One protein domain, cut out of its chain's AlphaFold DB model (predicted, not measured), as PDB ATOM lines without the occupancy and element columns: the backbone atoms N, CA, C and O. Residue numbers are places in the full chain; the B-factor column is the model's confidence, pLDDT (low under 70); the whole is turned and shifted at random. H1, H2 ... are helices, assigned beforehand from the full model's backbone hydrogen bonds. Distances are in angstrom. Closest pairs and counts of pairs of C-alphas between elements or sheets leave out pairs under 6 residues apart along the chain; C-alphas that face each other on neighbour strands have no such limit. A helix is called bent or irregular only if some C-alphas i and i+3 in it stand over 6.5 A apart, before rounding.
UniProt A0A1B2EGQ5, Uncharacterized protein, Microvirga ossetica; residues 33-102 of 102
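AT A GLANCE: This is residues 33 to 102 of the 102 residues of an uncharacterized protein of Microvirga ossetica (UniProt A0A1B2EGQ5). A long bent helix, H1, makes an open arch: H2 turns back from the end of its second arm, and H4 packs steeply on its first arm. Tiny H3 lies between H2 and H4, near the middle of the domain, and residues 97 to 102 stick out. The printed part has 70 residues with four named helices, in the order H1, H2, H3, H4, and no named strand; its class is all helix. It is only just compact, close to loose, with a radius of gyration of the C-alphas of 12.8 A, and spans 35 by 26 by 17 A.

HOW THE PARTS SIT: H1, residues 33 to 56, was assigned as one helix by its hydrogen bonds, but it is bent: C-alphas 45 and 48 are 6.9 A apart. Its arms, H1a with residues 33 to 45 and H1b with residues 48 to 56, stand at a steep tilt of 42 degrees. H2, residues 58 to 69, only just touches H1b, with 3 pairs of C-alphas within 8 A, and only at the corner by their link. Their closest C-alphas, of Ala 54 and Ala 61, are 5.1 A apart; the tilt is steep, 60 degrees, opposite ways. H2 touches H1b with residues 60 to 61 alone. H3, residues 75 to 79, is close to H2 but not clearly touching; their closest C-alphas, of Val 68 and Pro 75, are 6.4 A apart. H4, residues 84 to 98, touches H1a at a steep tilt of 43 degrees, opposite ways; their closest C-alphas, of Cys 42 and Cys 86, are 4.9 A apart. H4 only just touches H3, with 3 pairs of C-alphas within 8 A and with its residues 86 to 90 alone; the closest C-alphas, of Glu 76 and Ile 90, are 6.1 A apart. H2 and H4 are apart. In H1a, H1b, H2 and H3 every O i to N i+4 pair is within hydrogen-bond range; in H4, 9 of 11 are.

IN THESE COORDINATES: H1a begins at C-alpha 33, (11.705, 7.611, 41.963), and is 18.1 A long; H1b is 12.4 A long. H2 is 16.6 A long and begins at C-alpha 58, (-12.891, 30.119, 48.278). H3 is 6.5 A long, and H4, 21.2 A long, ends at C-alpha 98, (-2.715, -0.055, 50.703).

THE WHOLE: The two C-alphas farthest apart, of Ala 56 and Ala 102, are 39.7 A apart. The printed part has no cut, and its three links are tight. Residues 55 to 60, of which 58 to 60 belong to H2, stand free. The mean pLDDT of the printed part is 72.7; 19 residues are under 70, among them residues 33 to 36, 80 to 83 and 96 to 102.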
ATOM      1  N   GLN A  33      11.704   6.180  42.298       62.09
ATOM      2  CA  GLN A  33      11.705   7.611  41.963       62.09
ATOM      3  C   GLN A  33      10.740   7.947  40.813       62.09
ATOM      4  O   GLN A  33      10.176   9.035  40.783       62.09
ATOM      5  N   ALA A  34      10.483   6.984  39.924       64.31
ATOM      6  CA  ALA A  34       9.489   7.078  38.861       64.31
ATOM      7  C   ALA A  34       8.068   7.395  39.370       64.31
ATOM      8  O   ALA A  34       7.442   8.305  38.844       64.31
ATOM      9  N   VAL A  35       7.586   6.725  40.425       65.62
ATOM     10  CA  VAL A  35       6.222   6.930  40.958       65.62
ATOM     11  C   VAL A  35       6.085   8.322  41.575       65.62
ATOM     12  O   VAL A  35       5.063   8.986  41.435       65.62
ATOM     13  N   ILE A  36       7.142   8.806  42.222       67.94
ATOM     14  CA  ILE A  36       7.158  10.130  42.857       67.94
ATOM     15  C   ILE A  36       7.246  11.239  41.814       67.94
ATOM     16  O   ILE A  36       6.570  12.258  41.946       67.94
ATOM     17  N   ALA A  37       8.057  11.040  40.772       72.12
ATOM     18  CA  ALA A  37       8.140  11.957  39.643       72.12
ATOM     19  C   ALA A  37       6.795  12.054  38.906       72.12
ATOM     20  O   ALA A  37       6.376  13.147  38.533       72.12
ATOM     21  N   GLU A  38       6.089  10.933  38.755       72.81
ATOM     22  CA  GLU A  38       4.768  10.882  38.126       72.81
ATOM     23  C   GLU A  38       3.702  11.600  38.971       72.81
ATOM     24  O   GLU A  38       2.922  12.395  38.443       72.81
ATOM     25  N   MET A  39       3.742  11.431  40.296       69.88
ATOM     26  CA  MET A  39       2.872  12.159  41.224       69.88
ATOM     27  C   MET A  39       3.154  13.666  41.238       69.88
ATOM     28  O   MET A  39       2.222  14.468  41.253       69.88
ATOM     29  N   ARG A  40       4.434  14.064  41.204       72.19
ATOM     30  CA  ARG A  40       4.842  15.476  41.144       72.19
ATOM     31  C   ARG A  40       4.393  16.122  39.834       72.19
ATOM     32  O   ARG A  40       3.813  17.198  39.876       72.19
ATOM     33  N   SER A  41       4.593  15.443  38.707       77.38
ATOM     34  CA  SER A  41       4.104  15.880  37.393       77.38
ATOM     35  C   SER A  41       2.583  16.078  37.397       77.38
ATOM     36  O   SER A  41       2.088  17.115  36.956       77.38
ATOM     37  N   CYS A  42       1.834  15.131  37.977       78.00
ATOM     38  CA  CYS A  42       0.394  15.277  38.179       78.00
ATOM     39  C   CYS A  42       0.057  16.511  39.031       78.00
ATOM     40  O   CYS A  42      -0.781  17.318  38.626       78.00
ATOM     41  N   ALA A  43       0.698  16.672  40.193       73.50
ATOM     42  CA  ALA A  43       0.448  17.789  41.101       73.50
ATOM     43  C   ALA A  43       0.721  19.138  40.419       73.50
ATOM     44  O   ALA A  43      -0.115  20.034  40.464       73.50
ATOM     45  N   GLU A  44       1.843  19.265  39.710       77.31
ATOM     46  CA  GLU A  44       2.200  20.470  38.955       77.31
ATOM     47  C   GLU A  44       1.186  20.770  37.839       77.31
ATOM     48  O   GLU A  44       0.746  21.911  37.694       77.31
ATOM     49  N   ALA A  45       0.745  19.749  37.101       77.81
ATOM     50  CA  ALA A  45      -0.257  19.893  36.043       77.81
ATOM     51  C   ALA A  45      -1.664  20.225  36.574       77.81
ATOM     52  O   ALA A  45      -2.478  20.812  35.859       77.81
ATOM     53  N   SER A  46      -1.962  19.866  37.825       77.50
ATOM     54  CA  SER A  46      -3.242  20.143  38.484       77.50
ATOM     55  C   SER A  46      -3.278  21.501  39.194       77.50
ATOM     56  O   SER A  46      -4.367  21.978  39.520       77.50
ATOM     57  N   LEU A  47      -2.139  22.192  39.347       77.19
ATOM     58  CA  LEU A  47      -2.086  23.527  39.957       77.19
ATOM     59  C   LEU A  47      -2.984  24.561  39.248       77.19
ATOM     60  O   LEU A  47      -3.773  25.199  39.946       77.19
ATOM     61  N   PRO A  48      -2.946  24.748  37.910       80.31
ATOM     62  CA  PRO A  48      -3.803  25.739  37.253       80.31
ATOM     63  C   PRO A  48      -5.318  25.507  37.441       80.31
ATOM     64  O   PRO A  48      -6.013  26.452  37.826       80.31
ATOM     65  N   PRO A  49      -5.877  24.297  37.216       80.19
ATOM     66  CA  PRO A  49      -7.303  24.061  37.441       80.19
ATOM     67  C   PRO A  49      -7.699  24.136  38.925       80.19
ATOM     68  O   PRO A  49      -8.769  24.668  39.227       80.19
ATOM     69  N   LEU A  50      -6.843  23.692  39.855       78.25
ATOM     70  CA  LEU A  50      -7.098  23.834  41.295       78.25
ATOM     71  C   LEU A  50      -7.090  25.301  41.735       78.25
ATOM     72  O   LEU A  50      -7.956  25.708  42.506       78.25
ATOM     73  N   ALA A  51      -6.166  26.111  41.212       78.69
ATOM     74  CA  ALA A  51      -6.113  27.543  41.487       78.69
ATOM     75  C   ALA A  51      -7.364  28.264  40.964       78.69
ATOM     76  O   ALA A  51      -7.967  29.053  41.689       78.69
ATOM     77  N   ASN A  52      -7.812  27.941  39.745       81.25
ATOM     78  CA  ASN A  52      -9.056  28.488  39.197       81.25
ATOM     79  C   ASN A  52     -10.267  28.123  40.060       81.25
ATOM     80  O   ASN A  52     -11.106  28.981  40.342       81.25
ATOM     81  N   ARG A  53     -10.345  26.872  40.527       80.81
ATOM     82  CA  ARG A  53     -11.418  26.436  41.424       80.81
ATOM     83  C   ARG A  53     -11.348  27.122  42.781       80.81
ATOM     84  O   ARG A  53     -12.376  27.550  43.286       80.81
ATOM     85  N   ALA A  54     -10.159  27.278  43.354       81.19
ATOM     86  CA  ALA A  54      -9.979  27.966  44.625       81.19
ATOM     87  C   ALA A  54     -10.390  29.447  44.553       81.19
ATOM     88  O   ALA A  54     -10.953  29.973  45.511       81.19
ATOM     89  N   LEU A  55     -10.152  30.105  43.414       83.00
ATOM     90  CA  LEU A  55     -10.593  31.479  43.169       83.00
ATOM     91  C   LEU A  55     -12.113  31.579  42.974       83.00
ATOM     92  O   LEU A  55     -12.722  32.536  43.448       83.00
ATOM     93  N   ALA A  56     -12.724  30.605  42.296       86.44
ATOM     94  CA  ALA A  56     -14.171  30.557  42.090       86.44
ATOM     95  C   ALA A  56     -14.941  30.157  43.365       86.44
ATOM     96  O   ALA A  56     -16.030  30.664  43.624       86.44
ATOM     97  N   GLU A  57     -14.364  29.266  44.170       83.25
ATOM     98  CA  GLU A  57     -14.966  28.666  45.358       83.25
ATOM     99  C   GLU A  57     -14.010  28.753  46.566       83.25
ATOM    100  O   GLU A  57     -13.468  27.740  47.028       83.25
ATOM    101  N   PRO A  58     -13.811  29.946  47.152       80.00
ATOM    102  CA  PRO A  58     -12.891  30.119  48.278       80.00
ATOM    103  C   PRO A  58     -13.295  29.290  49.510       80.00
ATOM    104  O   PRO A  58     -12.435  28.816  50.252       80.00
ATOM    105  N   GLY A  59     -14.597  29.048  49.708       80.25
ATOM    106  CA  GLY A  59     -15.094  28.169  50.773       80.25
ATOM    107  C   GLY A  59     -14.678  26.705  50.594       80.25
ATOM    108  O   GLY A  59     -14.289  26.058  51.567       80.25
ATOM    109  N   TRP A  60     -14.688  26.199  49.355       82.94
ATOM    110  CA  TRP A  60     -14.193  24.857  49.040       82.94
ATOM    111  C   TRP A  60     -12.691  24.753  49.316       82.94
ATOM    112  O   TRP A  60     -12.258  23.776  49.924       82.94
ATOM    113  N   ALA A  61     -11.910  25.772  48.943       82.56
ATOM    114  CA  ALA A  61     -10.467  25.789  49.174       82.56
ATOM    115  C   ALA A  61     -10.134  25.703  50.671       82.56
ATOM    116  O   ALA A  61      -9.381  24.824  51.084       82.56
ATOM    117  N   ILE A  62     -10.766  26.546  51.497       76.31
ATOM    118  CA  ILE A  62     -10.567  26.546  52.955       76.31
ATOM    119  C   ILE A  62     -10.965  25.194  53.563       76.31
ATOM    120  O   ILE A  62     -10.199  24.618  54.337       76.31
ATOM    121  N   ALA A  63     -12.140  24.663  53.208       78.00
ATOM    122  CA  ALA A  63     -12.613  23.378  53.723       78.00
ATOM    123  C   ALA A  63     -11.687  22.221  53.319       78.00
ATOM    124  O   ALA A  63     -11.372  21.363  54.142       78.00
ATOM    125  N   THR A  64     -11.209  22.222  52.074       79.44
ATOM    126  CA  THR A  64     -10.297  21.204  51.542       79.44
ATOM    127  C   THR A  64      -8.953  21.250  52.254       79.44
ATOM    128  O   THR A  64      -8.476  20.214  52.708       79.44
ATOM    129  N   THR A  65      -8.371  22.437  52.448       78.44
ATOM    130  CA  THR A  65      -7.128  22.591  53.214       78.44
ATOM    131  C   THR A  65      -7.286  22.079  54.644       78.44
ATOM    132  O   THR A  65      -6.448  21.309  55.106       78.44
ATOM    133  N   LEU A  66      -8.375  22.437  55.335       75.94
ATOM    134  CA  LEU A  66      -8.634  21.955  56.695       75.94
ATOM    135  C   LEU A  66      -8.827  20.435  56.746       75.94
ATOM    136  O   LEU A  66      -8.320  19.784  57.657       75.94
ATOM    137  N   ASN A  67      -9.533  19.852  55.778       78.81
ATOM    138  CA  ASN A  67      -9.755  18.410  55.730       78.81
ATOM    139  C   ASN A  67      -8.467  17.634  55.438       78.81
ATOM    140  O   ASN A  67      -8.222  16.621  56.086       78.81
ATOM    141  N   VAL A  68      -7.618  18.123  54.530       77.38
ATOM    142  CA  VAL A  68      -6.296  17.527  54.280       77.38
ATOM    143  C   VAL A  68      -5.427  17.624  55.532       77.38
ATOM    144  O   VAL A  68      -4.831  16.638  55.954       77.38
ATOM    145  N   TRP A  69      -5.408  18.787  56.188       73.94
ATOM    146  CA  TRP A  69      -4.577  19.010  57.374       73.94
ATOM    147  C   TRP A  69      -5.022  18.181  58.586       73.94
ATOM    148  O   TRP A  69      -4.198  17.724  59.372       73.94
ATOM    149  N   THR A  70      -6.328  17.938  58.715       75.31
ATOM    150  CA  THR A  70      -6.905  17.083  59.766       75.31
ATOM    151  C   THR A  70      -6.938  15.595  59.397       75.31
ATOM    152  O   THR A  70      -7.455  14.795  60.174       75.31
ATOM    153  N   GLY A  71      -6.408  15.211  58.228       75.56
ATOM    154  CA  GLY A  71      -6.398  13.827  57.739       75.56
ATOM    155  C   GLY A  71      -7.780  13.275  57.372       75.56
ATOM    156  O   GLY A  71      -7.942  12.066  57.234       75.56
ATOM    157  N   ARG A  72      -8.789  14.142  57.234       75.44
ATOM    158  CA  ARG A  72     -10.163  13.778  56.848       75.44
ATOM    159  C   ARG A  72     -10.326  13.521  55.355       75.44
ATOM    160  O   ARG A  72     -11.265  12.833  54.973       75.44
ATOM    161  N   THR A  73      -9.454  14.094  54.534       73.56
ATOM    162  CA  THR A  73      -9.453  13.920  53.079       73.56
ATOM    163  C   THR A  73      -8.044  13.576  52.645       73.56
ATOM    164  O   THR A  73      -7.094  14.272  53.010       73.56
ATOM    165  N   ALA A  74      -7.912  12.497  51.878       73.94
ATOM    166  CA  ALA A  74      -6.617  12.099  51.355       73.94
ATOM    167  C   ALA A  74      -6.207  13.063  50.220       73.94
ATOM    168  O   ALA A  74      -7.064  13.465  49.428       73.94
ATOM    169  N   PRO A  75      -4.927  13.462  50.100       67.00
ATOM    170  CA  PRO A  75      -4.467  14.355  49.031       67.00
ATOM    171  C   PRO A  75      -4.841  13.857  47.627       67.00
ATOM    172  O   PRO A  75      -5.136  14.644  46.729       67.00
ATOM    173  N   GLU A  76      -4.887  12.538  47.446       68.25
ATOM    174  CA  GLU A  76      -5.266  11.876  46.203       68.25
ATOM    175  C   GLU A  76      -6.734  12.119  45.826       68.25
ATOM    176  O   GLU A  76      -7.065  12.127  44.646       68.25
ATOM    177  N   GLU A  77      -7.618  12.350  46.797       72.00
ATOM    178  CA  GLU A  77      -9.028  12.677  46.541       72.00
ATOM    179  C   GLU A  77      -9.197  14.111  46.031       72.00
ATOM    180  O   GLU A  77     -10.136  14.395  45.291       72.00
ATOM    181  N   VAL A  78      -8.273  15.008  46.389       74.69
ATOM    182  CA  VAL A  78      -8.249  16.395  45.898       74.69
ATOM    183  C   VAL A  78      -7.699  16.459  44.476       74.69
ATOM    184  O   VAL A  78      -8.164  17.254  43.663       74.69
ATOM    185  N   LEU A  79      -6.706  15.618  44.182       71.56
ATOM    186  CA  LEU A  79      -6.075  15.517  42.867       71.56
ATOM    187  C   LEU A  79      -6.907  14.690  41.874       71.56
ATOM    188  O   LEU A  79      -6.814  14.908  40.660       71.56
ATOM    189  N   GLY A  80      -7.726  13.763  42.374       68.38
ATOM    190  CA  GLY A  80      -8.582  12.893  41.573       68.38
ATOM    191  C   GLY A  80      -9.558  13.676  40.696       68.38
ATOM    192  O   GLY A  80     -10.211  14.618  41.144       68.38
ATOM    193  N   GLY A  81      -9.648  13.298  39.421       65.25
ATOM    194  CA  GLY A  81     -10.523  13.958  38.451       65.25
ATOM    195  C   GLY A  81     -10.005  15.295  37.915       65.25
ATOM    196  O   GLY A  81     -10.696  15.931  37.118       65.25
ATOM    197  N   THR A  82      -8.793  15.723  38.292       69.44
ATOM    198  CA  THR A  82      -8.177  16.935  37.722       69.44
ATOM    199  C   THR A  82      -7.593  16.679  36.330       69.44
ATOM    200  O   THR A  82      -7.585  17.567  35.479       69.44
ATOM    201  N   SER A  83      -7.110  15.458  36.077       67.50
ATOM    202  CA  SER A  83      -6.674  14.997  34.757       67.50
ATOM    203  C   SER A  83      -6.578  13.467  34.706       67.50
ATOM    204  O   SER A  83      -6.294  12.823  35.715       67.50
ATOM    205  N   ALA A  84      -6.711  12.883  33.508       71.06
ATOM    206  CA  ALA A  84      -6.525  11.441  33.302       71.06
ATOM    207  C   ALA A  84      -5.110  10.956  33.691       71.06
ATOM    208  O   ALA A  84      -4.924   9.804  34.078       71.06
ATOM    209  N   GLN A  85      -4.112  11.844  33.611       72.00
ATOM    210  CA  GLN A  85      -2.741  11.571  34.041       72.00
ATOM    211  C   GLN A  85      -2.635  11.491  35.570       72.00
ATOM    212  O   GLN A  85      -1.957  10.610  36.095       72.00
ATOM    213  N   CYS A  86      -3.351  12.360  36.289       74.06
ATOM    214  CA  CYS A  86      -3.441  12.294  37.743       74.06
ATOM    215  C   CYS A  86      -4.151  11.033  38.224       74.06
ATOM    216  O   CYS A  86      -3.673  10.392  39.155       74.06
ATOM    217  N   ASP A  87      -5.232  10.625  37.561       75.94
ATOM    218  CA  ASP A  87      -5.950   9.403  37.930       75.94
ATOM    219  C   ASP A  87      -5.064   8.151  37.781       75.94
ATOM    220  O   ASP A  87      -5.106   7.248  38.622       75.94
ATOM    221  N   ALA A  88      -4.210   8.107  36.749       75.12
ATOM    222  CA  ALA A  88      -3.234   7.034  36.554       75.12
ATOM    223  C   ALA A  88      -2.143   7.028  37.642       75.12
ATOM    224  O   ALA A  88      -1.865   5.974  38.219       75.12
ATOM    225  N   ALA A  89      -1.589   8.200  37.975       73.31
ATOM    226  CA  ALA A  89      -0.587   8.353  39.030       73.31
ATOM    227  C   ALA A  89      -1.149   7.969  40.413       73.31
ATOM    228  O   ALA A  89      -0.539   7.191  41.147       73.31
ATOM    229  N   ILE A  90      -2.368   8.421  40.733       76.38
ATOM    230  CA  ILE A  90      -3.095   8.065  41.962       76.38
ATOM    231  C   ILE A  90      -3.315   6.559  42.054       76.38
ATOM    232  O   ILE A  90      -3.086   5.957  43.105       76.38
ATOM    233  N   LYS A  91      -3.731   5.925  40.955       75.25
ATOM    234  CA  LYS A  91      -3.944   4.477  40.916       75.25
ATOM    235  C   LYS A  91      -2.642   3.702  41.136       75.25
ATOM    236  O   LYS A  91      -2.656   2.711  41.861       75.25
ATOM    237  N   ALA A  92      -1.532   4.158  40.554       73.12
ATOM    238  CA  ALA A  92      -0.216   3.562  40.766       73.12
ATOM    239  C   ALA A  92       0.253   3.722  42.222       73.12
ATOM    240  O   ALA A  92       0.742   2.761  42.812       73.12
ATOM    241  N   ALA A  93       0.046   4.895  42.826       69.94
ATOM    242  CA  ALA A  93       0.403   5.165  44.216       69.94
ATOM    243  C   ALA A  93      -0.452   4.374  45.223       69.94
ATOM    244  O   ALA A  93       0.080   3.882  46.221       69.94
ATOM    245  N   ARG A  94      -1.755   4.189  44.952       72.12
ATOM    246  CA  ARG A  94      -2.693   3.480  45.842       72.12
ATOM    247  C   ARG A  94      -2.231   2.063  46.185       72.12
ATOM    248  O   ARG A  94      -2.311   1.679  47.345       72.12
ATOM    249  N   VAL A  95      -1.663   1.340  45.219       70.19
ATOM    250  CA  VAL A  95      -1.126  -0.021  45.418       70.19
ATOM    251  C   VAL A  95      -0.028  -0.055  46.493       70.19
ATOM    252  O   VAL A  95       0.071  -1.013  47.256       70.19
ATOM    253  N   TYR A  96       0.776   1.006  46.598       63.59
ATOM    254  CA  TYR A  96       1.835   1.114  47.605       63.59
ATOM    255  C   TYR A  96       1.322   1.631  48.956       63.59
ATOM    256  O   TYR A  96       1.880   1.278  49.996       63.59
ATOM    257  N   LEU A  97       0.266   2.449  48.959       61.38
ATOM    258  CA  LEU A  97      -0.356   2.973  50.179       61.38
ATOM    259  C   LEU A  97      -1.206   1.910  50.894       61.38
ATOM    260  O   LEU A  97      -1.115   1.786  52.112       61.38
ATOM    261  N   GLU A  98      -1.952   1.082  50.153       62.41
ATOM    262  CA  GLU A  98      -2.715  -0.055  50.703       62.41
ATOM    263  C   GLU A  98      -1.798  -1.121  51.327       62.41
ATOM    264  O   GLU A  98      -2.152  -1.735  52.330       62.41
ATOM    265  N   SER A  99      -0.566  -1.278  50.824       51.75
ATOM    266  CA  SER A  99       0.450  -2.170  51.406       51.75
ATOM    267  C   SER A  99       0.949  -1.736  52.798       51.75
ATOM    268  O   SER A  99       1.603  -2.537  53.469       51.75
ATOM    269  N   ARG A 100       0.679  -0.501  53.240       48.69
ATOM    270  CA  ARG A 100       0.989  -0.015  54.599       48.69
ATOM    271  C   ARG A 100      -0.211  -0.058  55.553       48.69
ATOM    272  O   ARG A 100      -0.060   0.329  56.706       48.69
ATOM    273  N   GLY A 101      -1.377  -0.507  55.086       47.47
ATOM    274  CA  GLY A 101      -2.613  -0.602  55.865       47.47
ATOM    275  C   GLY A 101      -2.850  -1.967  56.519       47.47
ATOM    276  O   GLY A 101      -3.984  -2.443  56.484       47.47
ATOM    277  N   ALA A 102      -1.809  -2.594  57.079       37.53
ATOM    278  CA  ALA A 102      -1.918  -3.747  57.979       37.53
ATOM    279  C   ALA A 102      -1.284  -3.411  59.332       37.53
ATOM    280  O   ALA A 102      -0.152  -2.875  59.322       37.53
TER     281      ALA A 102